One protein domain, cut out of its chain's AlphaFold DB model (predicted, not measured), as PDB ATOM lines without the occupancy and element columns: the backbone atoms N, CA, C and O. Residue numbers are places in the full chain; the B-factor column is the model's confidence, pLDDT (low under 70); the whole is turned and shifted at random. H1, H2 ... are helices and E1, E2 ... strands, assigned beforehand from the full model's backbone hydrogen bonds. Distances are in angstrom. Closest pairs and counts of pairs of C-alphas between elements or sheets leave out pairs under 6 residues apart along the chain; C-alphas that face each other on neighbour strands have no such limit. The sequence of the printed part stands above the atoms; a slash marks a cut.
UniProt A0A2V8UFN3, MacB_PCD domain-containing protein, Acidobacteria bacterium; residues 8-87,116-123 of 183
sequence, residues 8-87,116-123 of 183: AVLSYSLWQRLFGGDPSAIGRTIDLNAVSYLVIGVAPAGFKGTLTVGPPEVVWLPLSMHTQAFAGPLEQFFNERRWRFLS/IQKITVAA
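This is residues 8 to 87 and 116 to 123 of the 183 residues of the protein "MacB_PCD domain-containing protein" of Acidobacteria bacterium (UniProt A0A2V8UFN3). With little regular structure, a small three-stranded sheet, E1 E3 E2, whose strand E3 bends by 52 degrees at residue 38, and H1 make one end; short helices H2 and H3 make the other, where residues 79 to 84 stick out. The 88 printed residues, 34 in named elements, hold three helices and three strands: E1, H1, E2, E3, H2, H3; sheet and class are mixed. The whole is compact, radius of gyration of the C-alphas 13.6 A, spans 41 by 28 by 20 A.

E1, residues 8 to 10, is parallel to E3, residues 35 to 42; N 10 and O 41 are 3.0 A apart. H1, residues 12 to 19, is on the sheet, height 7.2 A; the closest C-alphas of H1 and E3, Tyr 12 and Val 42, are 6.1 A apart. E2, residues 29 to 32, and E3 form a hairpin; N 30 and O 37 are 2.9 A apart. H2, residues 63 to 69, only grazes the sheet with residues 68 to 69. H3, residues 73 to 76, is close to H2 but not clearly touching; their closest C-alphas, Thr 67 and Glu 75, are 6.0 A apart. Every O i to N i+4 pair is within hydrogen-bond range in H1, 1 of 3 in H2 beside 3 of 4 O i to N i+3 pairs; H3 is too short.

E1 begins at C-alpha 8 (93.331, 102.354, 91.251); H3 ends at C-alpha 76 (86.371, 102.165, 111.917). E3 measures 19.1 A, H1 10.2 A.

Residues 88 to 115 are not printed; C-alphas 87 and 116 are 16.3 A apart. The link E3 to H2 is long. Residues 116 to 123 are among 19 with pLDDT under 70.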
ATOM      1  N   ALA A   8      92.432 101.307  90.802       91.75
ATOM      2  CA  ALA A   8      93.331 102.354  91.251       91.75
ATOM      3  C   ALA A   8      93.644 103.347  90.128       91.75
ATOM      4  O   ALA A   8      93.765 102.986  88.954       91.75
ATOM      5  N   VAL A   9      93.828 104.609  90.514       92.06
ATOM      6  CA  VAL A   9      94.407 105.657  89.667       92.06
ATOM      7  C   VAL A   9      95.750 106.065  90.260       92.06
ATOM      8  O   VAL A   9      95.845 106.340  91.456       92.06
ATOM      9  N   LEU A  10      96.791 106.111  89.430       92.25
ATOM     10  CA  LEU A  10      98.150 106.440  89.870       92.25
ATOM     11  C   LEU A  10      98.452 107.924  89.690       92.25
ATOM     12  O   LEU A  10      98.054 108.534  88.700       92.25
ATOM     13  N   SER A  11      99.215 108.507  90.612       91.75
ATOM     14  CA  SER A  11      99.877 109.796  90.372       91.75
ATOM     15  C   SER A  11     100.920 109.681  89.268       91.75
ATOM     16  O   SER A  11     101.546 108.636  89.087       91.75
ATOM     17  N   TYR A  12     101.134 110.784  88.551       91.00
ATOM     18  CA  TYR A  12     102.104 110.843  87.463       91.00
ATOM     19  C   TYR A  12     103.515 110.424  87.909       91.00
ATOM     20  O   TYR A  12     104.154 109.608  87.250       91.00
ATOM     21  N   SER A  13     103.979 110.904  89.068       90.19
ATOM     22  CA  SER A  13     105.297 110.547  89.612       90.19
ATOM     23  C   SER A  13     105.393 109.075  90.012       90.19
ATOM     24  O   SER A  13     106.421 108.444  89.784       90.19
ATOM     25  N   LEU A  14     104.321 108.498  90.567       90.38
ATOM     26  CA  LEU A  14     104.295 107.078  90.918       90.38
ATOM     27  C   LEU A  14     104.302 106.192  89.668       90.38
ATOM     28  O   LEU A  14     105.001 105.183  89.629       90.38
ATOM     29  N   TRP A  15     103.558 106.586  88.636       93.19
ATOM     30  CA  TRP A  15     103.565 105.913  87.342       93.19
ATOM     31  C   TRP A  15     104.949 105.964  86.680       93.19
ATOM     32  O   TRP A  15     105.444 104.931  86.231       93.19
ATOM     33  N   GLN A  16     105.622 107.118  86.699       92.25
ATOM     34  CA  GLN A  16     107.005 107.228  86.227       92.25
ATOM     35  C   GLN A  16     107.966 106.340  87.024       92.25
ATOM     36  O   GLN A  16     108.801 105.664  86.431       92.25
ATOM     37  N   ARG A  17     107.831 106.283  88.354       90.81
ATOM     38  CA  ARG A  17     108.716 105.473  89.202       90.81
ATOM     39  C   ARG A  17     108.521 103.966  89.017       90.81
ATOM     40  O   ARG A  17     109.503 103.233  89.001       90.81
ATOM     41  N   LEU A  18     107.276 103.495  88.922       88.69
ATOM     42  CA  LEU A  18     106.966 102.058  88.865       88.69
ATOM     43  C   LEU A  18     106.970 101.486  87.447       88.69
ATOM     44  O   LEU A  18     107.314 100.322  87.259       88.69
ATOM     45  N   PHE A  19     106.568 102.289  86.464       90.81
ATOM     46  CA  PHE A  19     106.375 101.847  85.084       90.81
ATOM     47  C   PHE A  19     107.256 102.609  84.088       90.81
ATOM     48  O   PHE A  19     107.132 102.387  82.891       90.81
ATOM     49  N   GLY A  20     108.124 103.522  84.535       91.94
ATOM     50  CA  GLY A  20     109.023 104.266  83.644       91.94
ATOM     51  C   GLY A  20     108.313 105.224  82.682       91.94
ATOM     52  O   GLY A  20     108.919 105.660  81.710       91.94
ATOM     53  N   GLY A  21     107.032 105.532  82.910       91.06
ATOM     54  CA  GLY A  21     106.215 106.275  81.947       91.06
ATOM     55  C   GLY A  21     105.632 105.412  80.819       91.06
ATOM     56  O   GLY A  21     105.221 105.945  79.791       91.06
ATOM     57  N   ASP A  22     105.583 104.088  80.992       92.31
ATOM     58  CA  ASP A  22     104.981 103.163  80.029       92.31
ATOM     59  C   ASP A  22     103.438 103.284  80.029       92.31
ATOM     60  O   ASP A  22     102.796 103.016  81.058       92.31
ATOM     61  N   PRO A  23     102.800 103.664  78.904       89.75
ATOM     62  CA  PRO A  23     101.343 103.778  78.813       89.75
ATOM     63  C   PRO A  23     100.628 102.430  78.981       89.75
ATOM     64  O   PRO A  23      99.463 102.404  79.378       89.75
ATOM     65  N   SER A  24     101.319 101.305  78.770       90.88
ATOM     66  CA  SER A  24     100.773  99.969  79.025       90.88
ATOM     67  C   SER A  24     100.682  99.617  80.517       90.88
ATOM     68  O   SER A  24     100.349  98.484  80.863       90.88
ATOM     69  N   ALA A  25     100.966 100.566  81.417       90.69
ATOM     70  CA  ALA A  25     100.632 100.468  82.836       90.69
ATOM     71  C   ALA A  25      99.115 100.424  83.082       90.69
ATOM     72  O   ALA A  25      98.670  99.807  84.049       90.69
ATOM     73  N   ILE A  26      98.318 101.058  82.215       92.19
ATOM     74  CA  ILE A  26      96.857 100.973  82.275       92.19
ATOM     75  C   ILE A  26      96.444  99.539  81.921       92.19
ATOM     76  O   ILE A  26      96.872  98.992  80.908       92.19
ATOM     77  N   GLY A  27      95.627  98.919  82.771       91.06
ATOM     78  CA  GLY A  27      95.230  97.514  82.663       91.06
ATOM     79  C   GLY A  27      96.147  96.537  83.406       91.06
ATOM     80  O   GLY A  27      95.825  95.353  83.487       91.06
ATOM     81  N   ARG A  28      97.260  97.002  83.990       91.31
ATOM     82  CA  ARG A  28      98.086  96.183  84.892       91.31
ATOM     83  C   ARG A  28      97.572  96.253  86.323       91.31
ATOM     84  O   ARG A  28      96.852  97.177  86.698       91.31
ATOM     85  N   THR A  29      97.970  95.283  87.134       90.12
ATOM     86  CA  THR A  29      97.655  95.243  88.561       90.12
ATOM     87  C   THR A  29      98.825  95.737  89.404       90.12
ATOM     88  O   THR A  29      99.988  95.482  89.087       90.12
ATOM     89  N   ILE A  30      98.502  96.433  90.490       89.31
ATOM     90  CA  ILE A  30      99.432  96.796  91.558       89.31
ATOM     91  C   ILE A  30      98.933  96.228  92.881       89.31
ATOM     92  O   ILE A  30      97.729  96.209  93.128       89.31
ATOM     93  N   ASP A  31      99.849  95.794  93.739       88.00
ATOM     94  CA  ASP A  31      99.491  95.262  95.052       88.00
ATOM     95  C   ASP A  31      99.663  96.349  96.118       88.00
ATOM     96  O   ASP A  31     100.742  96.930  96.278       88.00
ATOM     97  N   LEU A  32      98.579  96.625  96.845       83.19
ATOM     98  CA  LEU A  32      98.519  97.574  97.955       83.19
ATOM     99  C   LEU A  32      97.943  96.851  99.170       83.19
ATOM    100  O   LEU A  32      96.836  96.327  99.100       83.19
ATOM    101  N   ASN A  33      98.676  96.821 100.285       78.00
ATOM    102  CA  ASN A  33      98.240  96.154 101.521       78.00
ATOM    103  C   ASN A  33      97.762  94.698 101.294       78.00
ATOM    104  O   ASN A  33      96.747  94.284 101.842       78.00
ATOM    105  N   ALA A  34      98.496  93.937 100.468       81.50
ATOM    106  CA  ALA A  34      98.171  92.562 100.052       81.50
ATOM    107  C   ALA A  34      96.873  92.396  99.231       81.50
ATOM    108  O   ALA A  34      96.406  91.275  99.035       81.50
ATOM    109  N   VAL A  35      96.318  93.491  98.703       84.44
ATOM    110  CA  VAL A  35      95.167  93.488  97.793       84.44
ATOM    111  C   VAL A  35      95.606  93.990  96.420       84.44
ATOM    112  O   VAL A  35      96.239  95.041  96.308       84.44
ATOM    113  N   SER A  36      95.260  93.248  95.369       88.81
ATOM    114  CA  SER A  36      95.561  93.626  93.987       88.81
ATOM    115  C   SER A  36      94.521  94.611  93.447       88.81
ATOM    116  O   SER A  36      93.324  94.326  93.465       88.81
ATOM    117  N   TYR A  37      94.981  95.742  92.915       89.50
ATOM    118  CA  TYR A  37      94.159  96.774  92.281       89.50
ATOM    119  C   TYR A  37      94.519  96.923  90.807       89.50
ATOM    120  O   TYR A  37      95.691  97.050  90.451       89.50
ATOM    121  N   LEU A  38      93.507  96.962  89.943       92.06
ATOM    122  CA  LEU A  38      93.656  97.239  88.520       92.06
ATOM    123  C   LEU A  38      93.892  98.734  88.291       92.06
ATOM    124  O   LEU A  38      93.079  99.573  88.681       92.06
ATOM    125  N   VAL A  39      94.973  99.077  87.602       93.31
ATOM    126  CA  VAL A  39      95.260 100.453  87.202       93.31
ATOM    127  C   VAL A  39      94.345 100.834  86.040       93.31
ATOM    128  O   VAL A  39      94.499 100.326  84.933       93.31
ATOM    129  N   ILE A  40      93.408 101.752  86.276       93.75
ATOM    130  CA  ILE A  40      92.465 102.232  85.248       93.75
ATOM    131  C   ILE A  40      92.867 103.580  84.644       93.75
ATOM    132  O   ILE A  40      92.278 104.018  83.660       93.75
ATOM    133  N   GLY A  41      93.867 104.250  85.221       92.38
ATOM    134  CA  GLY A  41      94.340 105.527  84.709       92.38
ATOM    135  C   GLY A  41      95.492 106.126  85.503       92.38
ATOM    136  O   GLY A  41      95.857 105.660  86.585       92.38
ATOM    137  N   VAL A  42      96.041 107.200  84.942       93.69
ATOM    138  CA  VAL A  42      97.117 108.000  85.530       93.69
ATOM    139  C   VAL A  42      96.656 109.453  85.578       93.69
ATOM    140  O   VAL A  42      96.120 109.973  84.600       93.69
ATOM    141  N   ALA A  43      96.834 110.109  86.719       91.69
ATOM    142  CA  ALA A  43      96.513 111.520  86.857       91.69
ATOM    143  C   ALA A  43      97.523 112.399  86.094       91.69
ATOM    144  O   ALA A  43      98.699 112.035  85.999       91.69
ATOM    145  N   PRO A  44      97.107 113.580  85.600       88.94
ATOM    146  CA  PRO A  44      98.010 114.515  84.935       88.94
ATOM    147  C   PRO A  44      99.196 114.933  85.813       88.94
ATOM    148  O   PRO A  44      99.101 114.985  87.044       88.94
ATOM    149  N   ALA A  45     100.308 115.303  85.175       88.25
ATOM    150  CA  ALA A  45     101.459 115.864  85.873       88.25
ATOM    151  C   ALA A  45     101.058 117.108  86.690       88.25
ATOM    152  O   ALA A  45     100.316 117.968  86.221       88.25
ATOM    153  N   GLY A  46     101.527 117.189  87.938       82.75
ATOM    154  CA  GLY A  46     101.201 118.288  88.855       82.75
ATOM    155  C   GLY A  46      99.827 118.194  89.531       82.75
ATOM    156  O   GLY A  46      99.544 118.994  90.425       82.75
ATOM    157  N   PHE A  47      98.989 117.212  89.182       83.88
ATOM    158  CA  PHE A  47      97.736 116.970  89.891       83.88
ATOM    159  C   PHE A  47      98.008 116.393  91.286       83.88
ATOM    160  O   PHE A  47      98.464 115.262  91.432       83.88
ATOM    161  N   LYS A  48      97.696 117.171  92.327       75.88
ATOM    162  CA  LYS A  48      97.839 116.769  93.742       75.88
ATOM    163  C   LYS A  48      96.529 116.261  94.356       75.88
ATOM    164  O   LYS A  48      96.471 115.904  95.530       75.88
ATOM    165  N   GLY A  49      95.462 116.223  93.558       75.88
ATOM    166  CA  GLY A  49      94.114 115.969  94.045       75.88
ATOM    167  C   GLY A  49      93.643 117.054  95.006       75.88
ATOM    168  O   GLY A  49      93.957 118.232  94.863       75.88
ATOM    169  N   THR A  50      92.867 116.627  95.991       68.38
ATOM    170  CA  THR A  50      92.219 117.499  96.974       68.38
ATOM    171  C   THR A  50      93.152 117.947  98.105       68.38
ATOM    172  O   THR A  50      92.827 118.850  98.875       68.38
ATOM    173  N   LEU A  51      94.318 117.311  98.228       65.38
ATOM    174  CA  LEU A  51      95.297 117.610  99.261       65.38
ATOM    175  C   LEU A  51      96.279 118.660  98.736       65.38
ATOM    176  O   LEU A  51      97.087 118.394  97.851       65.38
ATOM    177  N   THR A  52      96.243 119.862  99.310       58.62
ATOM    178  CA  THR A  52      97.191 120.938  98.968       58.62
ATOM    179  C   THR A  52      98.625 120.604  99.405       58.62
ATOM    180  O   THR A  52      99.587 121.110  98.829       58.62
ATOM    181  N   VAL A  53      98.774 119.731 100.408       61.97
ATOM    182  CA  VAL A  53     100.052 119.289 100.982       61.97
ATOM    183  C   VAL A  53     100.036 117.763 101.099       61.97
ATOM    184  O   VAL A  53      99.175 117.204 101.773       61.97
ATOM    185  N   GLY A  54     100.978 117.091 100.439       63.62
ATOM    186  CA  GLY A  54     101.107 115.634 100.430       63.62
ATOM    187  C   GLY A  54     102.296 115.180  99.576       63.62
ATOM    188  O   GLY A  54     102.851 115.998  98.835       63.62
ATOM    189  N   PRO A  55     102.718 113.908  99.687       72.25
ATOM    190  CA  PRO A  55     103.754 113.363  98.819       72.25
ATOM    191  C   PRO A  55     103.279 113.400  97.357       72.25
ATOM    192  O   PRO A  55     102.081 113.270  97.102       72.25
ATOM    193  N   PRO A  56     104.189 113.563  96.382       72.19
ATOM    194  CA  PRO A  56     103.814 113.530  94.968       72.19
ATOM    195  C   PRO A  56     103.312 112.139  94.554       72.19
ATOM    196  O   PRO A  56     102.474 112.008  93.668       72.19
ATOM    197  N   GLU A  57     103.794 111.102  95.237       82.62
ATOM    198  CA  GLU A  57     103.461 109.707  94.990       82.62
ATOM    199  C   GLU A  57     102.241 109.278  95.799       82.62
ATOM    200  O   GLU A  57     102.334 108.880  96.959       82.62
ATOM    201  N   VAL A  58     101.082 109.368  95.160       85.06
ATOM    202  CA  VAL A  58      99.798 108.938  95.716       85.06
ATOM    203  C   VAL A  58      99.074 107.987  94.769       85.06
ATOM    204  O   VAL A  58      99.291 108.006  93.551       85.06
ATOM    205  N   VAL A  59      98.209 107.159  95.352       88.00
ATOM    206  CA  VAL A  59      97.225 106.333  94.649       88.00
ATOM    207  C   VAL A  59      95.840 106.808  95.068       88.00
ATOM    208  O   VAL A  59      95.582 106.981  96.259       88.00
ATOM    209  N   TRP A  60      94.947 107.006  94.102       88.19
ATOM    210  CA  TRP A  60      93.540 107.281  94.371       88.19
ATOM    211  C   TRP A  60      92.722 106.010  94.186       88.19
ATOM    212  O   TRP A  60      92.805 105.348  93.151       88.19
ATOM    213  N   LEU A  61      91.915 105.705  95.198       88.81
ATOM    214  CA  LEU A  61      91.008 104.566  95.228       88.81
ATOM    215  C   LEU A  61      89.565 105.076  95.355       88.81
ATOM    216  O   LEU A  61      89.335 106.095  96.019       88.81
ATOM    217  N   PRO A  62      88.577 104.395  94.751       85.81
ATOM    218  CA  PRO A  62      87.170 104.668  95.008       85.81
ATOM    219  C   PRO A  62      86.841 104.593  96.504       85.81
ATOM    220  O   PRO A  62      87.245 103.661  97.195       85.81
ATOM    221  N   LEU A  63      86.032 105.533  97.003       81.44
ATOM    222  CA  LEU A  63      85.633 105.568  98.419       81.44
ATOM    223  C   LEU A  63      84.858 104.308  98.850       81.44
ATOM    224  O   LEU A  63      84.887 103.911 100.013       81.44
ATOM    225  N   SER A  64      84.192 103.642  97.904       81.50
ATOM    226  CA  SER A  64      83.513 102.362  98.123       81.50
ATOM    227  C   SER A  64      84.460 101.213  98.499       81.50
ATOM    228  O   SER A  64      83.979 100.208  99.008       81.50
ATOM    229  N   MET A  65      85.772 101.359  98.282       81.12
ATOM    230  CA  MET A  65      86.803 100.354  98.593       81.12
ATOM    231  C   MET A  65      87.526 100.615  99.916       81.12
ATOM    232  O   MET A  65      88.550  99.994 100.193       81.12
ATOM    233  N   HIS A  66      87.034 101.537 100.748       78.06
ATOM    234  CA  HIS A  66      87.713 101.898 101.994       78.06
ATOM    235  C   HIS A  66      87.960 100.699 102.924       78.06
ATOM    236  O   HIS A  66      89.020 100.634 103.534       78.06
ATOM    237  N   THR A  67      87.049  99.722 102.966       78.31
ATOM    238  CA  THR A  67      87.189  98.502 103.782       78.31
ATOM    239  C   THR A  67      88.327  97.580 103.331       78.31
ATOM    240  O   THR A  67      88.806  96.772 104.115       78.31
ATOM    241  N   GLN A  68      88.756  97.682 102.070       77.56
ATOM    242  CA  GLN A  68      89.854  96.897 101.485       77.56
ATOM    243  C   GLN A  68      91.175  97.672 101.510       77.56
ATOM    244  O   GLN A  68      92.252  97.087 101.597       77.56
ATOM    245  N   ALA A  69      91.097  99.000 101.403       76.75
ATOM    246  CA  ALA A  69      92.257  99.881 101.394       76.75
ATOM    247  C   ALA A  69      92.806 100.139 102.804       76.75
ATOM    248  O   ALA A  69      94.022 100.253 102.985       76.75
ATOM    249  N   PHE A  70      91.917 100.233 103.794       73.94
ATOM    250  CA  PHE A  70      92.250 100.535 105.179       73.94
ATOM    251  C   PHE A  70      91.946  99.333 106.069       73.94
ATOM    252  O   PHE A  70      90.887  98.724 105.970       73.94
ATOM    253  N   ALA A  71      92.880  99.018 106.965       69.00
ATOM    254  CA  ALA A  71      92.721  97.986 107.983       69.00
ATOM    255  C   ALA A  71      92.846  98.595 109.387       69.00
ATOM    256  O   ALA A  71      93.483  99.637 109.583       69.00
ATOM    257  N   GLY A  72      92.262  97.920 110.377       71.00
ATOM    258  CA  GLY A  72      92.346  98.320 111.781       71.00
ATOM    259  C   GLY A  72      91.567  99.609 112.095       71.00
ATOM    260  O   GLY A  72      90.558  99.885 111.448       71.00
ATOM    261  N   PRO A  73      92.017 100.425 113.069       65.44
ATOM    262  CA  PRO A  73      91.276 101.603 113.543       65.44
ATOM    263  C   PRO A  73      90.923 102.626 112.450       65.44
ATOM    264  O   PRO A  73      89.946 103.357 112.577       65.44
ATOM    265  N   LEU A  74      91.696 102.672 111.357       68.25
ATOM    266  CA  LEU A  74      91.441 103.579 110.235       68.25
ATOM    267  C   LEU A  74      90.166 103.238 109.453       68.25
ATOM    268  O   LEU A  74      89.546 104.146 108.908       68.25
ATOM    269  N   GLU A  75      89.781 101.961 109.396       73.75
ATOM    270  CA  GLU A  75      88.519 101.539 108.778       73.75
ATOM    271  C   GLU A  75      87.332 101.986 109.641       73.75
ATOM    272  O   GLU A  75      86.407 102.619 109.135       73.75
ATOM    273  N   GLN A  76      87.425 101.800 110.962       70.31
ATOM    274  CA  GLN A  76      86.371 102.165 111.917       70.31
ATOM    275  C   GLN A  76      86.025 103.657 111.870       70.31
ATOM    276  O   GLN A  76      84.857 104.033 111.997       70.31
ATOM    277  N   PHE A  77      87.015 104.509 111.597       73.50
ATOM    278  CA  PHE A  77      86.810 105.945 111.450       73.50
ATOM    279  C   PHE A  77      85.835 106.330 110.326       73.50
ATOM    280  O   PHE A  77      85.235 107.401 110.393       73.50
ATOM    281  N   PHE A  78      85.609 105.481 109.317       73.56
ATOM    282  CA  PHE A  78      84.593 105.743 108.290       73.56
ATOM    283  C   PHE A  78      83.160 105.664 108.838       73.56
ATOM    284  O   PHE A  78      82.268 106.327 108.307       73.56
ATOM    285  N   ASN A  79      82.946 104.916 109.924       75.50
ATOM    286  CA  ASN A  79      81.649 104.789 110.595       75.50
ATOM    287  C   ASN A  79      81.436 105.855 111.685       75.50
ATOM    288  O   ASN A  79      80.321 106.048 112.180       75.50
ATOM    289  N   GLU A  80      82.479 106.606 112.041       73.69
ATOM    290  CA  GLU A  80      82.397 107.665 113.037       73.69
ATOM    291  C   GLU A  80      81.931 108.990 112.425       73.69
ATOM    292  O   GLU A  80      82.677 109.703 111.761       73.69
ATOM    293  N   ARG A  81      80.711 109.430 112.765       71.69
ATOM    294  CA  ARG A  81      80.181 110.740 112.320       71.69
ATOM    295  C   ARG A  81      81.063 111.941 112.682       71.69
ATOM    296  O   ARG A  81      80.934 113.013 112.088       71.69
ATOM    297  N   ARG A  82      81.907 111.811 113.709       73.94
ATOM    298  CA  ARG A  82      82.820 112.874 114.156       73.94
ATOM    299  C   ARG A  82      84.095 112.949 113.314       73.94
ATOM    300  O   ARG A  82      84.766 113.981 113.355       73.94
ATOM    301  N   TRP A  83      84.387 111.924 112.519       68.44
ATOM    302  CA  TRP A  83      85.570 111.849 111.680       68.44
ATOM    303  C   TRP A  83      85.346 112.558 110.338       68.44
ATOM    304  O   TRP A  83      84.777 112.031 109.385       68.44
ATOM    305  N   ARG A  84      85.784 113.816 110.257       69.31
ATOM    306  CA  ARG A  84      85.582 114.696 109.090       69.31
ATOM    307  C   ARG A  84      86.787 114.698 108.148       69.31
ATOM    308  O   ARG A  84      87.310 115.754 107.811       69.31
ATOM    309  N   PHE A  85      87.257 113.519 107.761       69.56
ATOM    310  CA  PHE A  85      88.389 113.385 106.836       69.56
ATOM    311  C   PHE A  85      88.014 113.713 105.383       69.56
ATOM    312  O   PHE A  85      88.865 114.135 104.601       69.56
ATOM    313  N   LEU A  86      86.740 113.534 105.016       71.69
ATOM    314  CA  LEU A  86      86.273 113.779 103.660       71.69
ATOM    315  C   LEU A  86      86.036 115.277 103.446       71.69
ATOM    316  O   LEU A  86      85.187 115.891 104.090       71.69
ATOM    317  N   SER A  87      86.779 115.856 102.509       70.62
ATOM    318  CA  SER A  87      86.543 117.222 102.048       70.62
ATOM    319  C   SER A  87      85.687 117.190 100.784       70.62
ATOM    320  O   SER A  87      86.065 116.568  99.794       70.62
ATOM    321  N   ILE A 116     100.442 110.278 106.746       41.72
ATOM    322  CA  ILE A 116     100.694 109.907 105.358       41.72
ATOM    323  C   ILE A 116     101.196 108.469 105.448       41.72
ATOM    324  O   ILE A 116     102.338 108.237 105.849       41.72
ATOM    325  N   GLN A 117     100.324 107.496 105.182       43.25
ATOM    326  CA  GLN A 117     100.770 106.120 105.099       43.25
ATOM    327  C   GLN A 117     101.713 106.063 103.907       43.25
ATOM    328  O   GLN A 117     101.324 106.353 102.774       43.25
ATOM    329  N   LYS A 118     102.968 105.701 104.169       36.22
ATOM    330  CA  LYS A 118     103.822 105.149 103.127       36.22
ATOM    331  C   LYS A 118     103.185 103.829 102.724       36.22
ATOM    332  O   LYS A 118     103.404 102.809 103.368       36.22
ATOM    333  N   ILE A 119     102.344 103.875 101.702       48.38
ATOM    334  CA  ILE A 119     101.830 102.666 101.085       48.38
ATOM    335  C   ILE A 119     102.972 102.139 100.225       48.38
ATOM    336  O   ILE A 119     103.364 102.759  99.233       48.38
ATOM    337  N   THR A 120     103.559 101.026 100.652       46.44
ATOM    338  CA  THR A 120     104.551 100.319  99.849       46.44
ATOM    339  C   THR A 120     103.812  99.663  98.697       46.44
ATOM    340  O   THR A 120     103.174  98.628  98.864       46.44
ATOM    341  N   VAL A 121     103.865 100.298  97.530       49.72
ATOM    342  CA  VAL A 121     103.377  99.698  96.289       49.72
ATOM    343  C   VAL A 121     104.419  98.686  95.841       49.72
ATOM    344  O   VAL A 121     105.540  99.070  95.493       49.72
ATOM    345  N   ALA A 122     104.077  97.401  95.890       47.53
ATOM    346  CA  ALA A 122     104.921  96.379  95.291       47.53
ATOM    347  C   ALA A 122     104.911  96.557  93.766       47.53
ATOM    348  O   ALA A 122     103.880  96.878  93.169       47.53
ATOM    349  N   ALA A 123     106.078  96.388  93.141       45.38
ATOM    350  CA  ALA A 123     106.205  96.440  91.691       45.38
ATOM    351  C   ALA A 123     105.248  95.422  91.040       45.38
ATOM    352  O   ALA A 123     105.030  94.354  91.619       45.38
TER     353      ALA A 123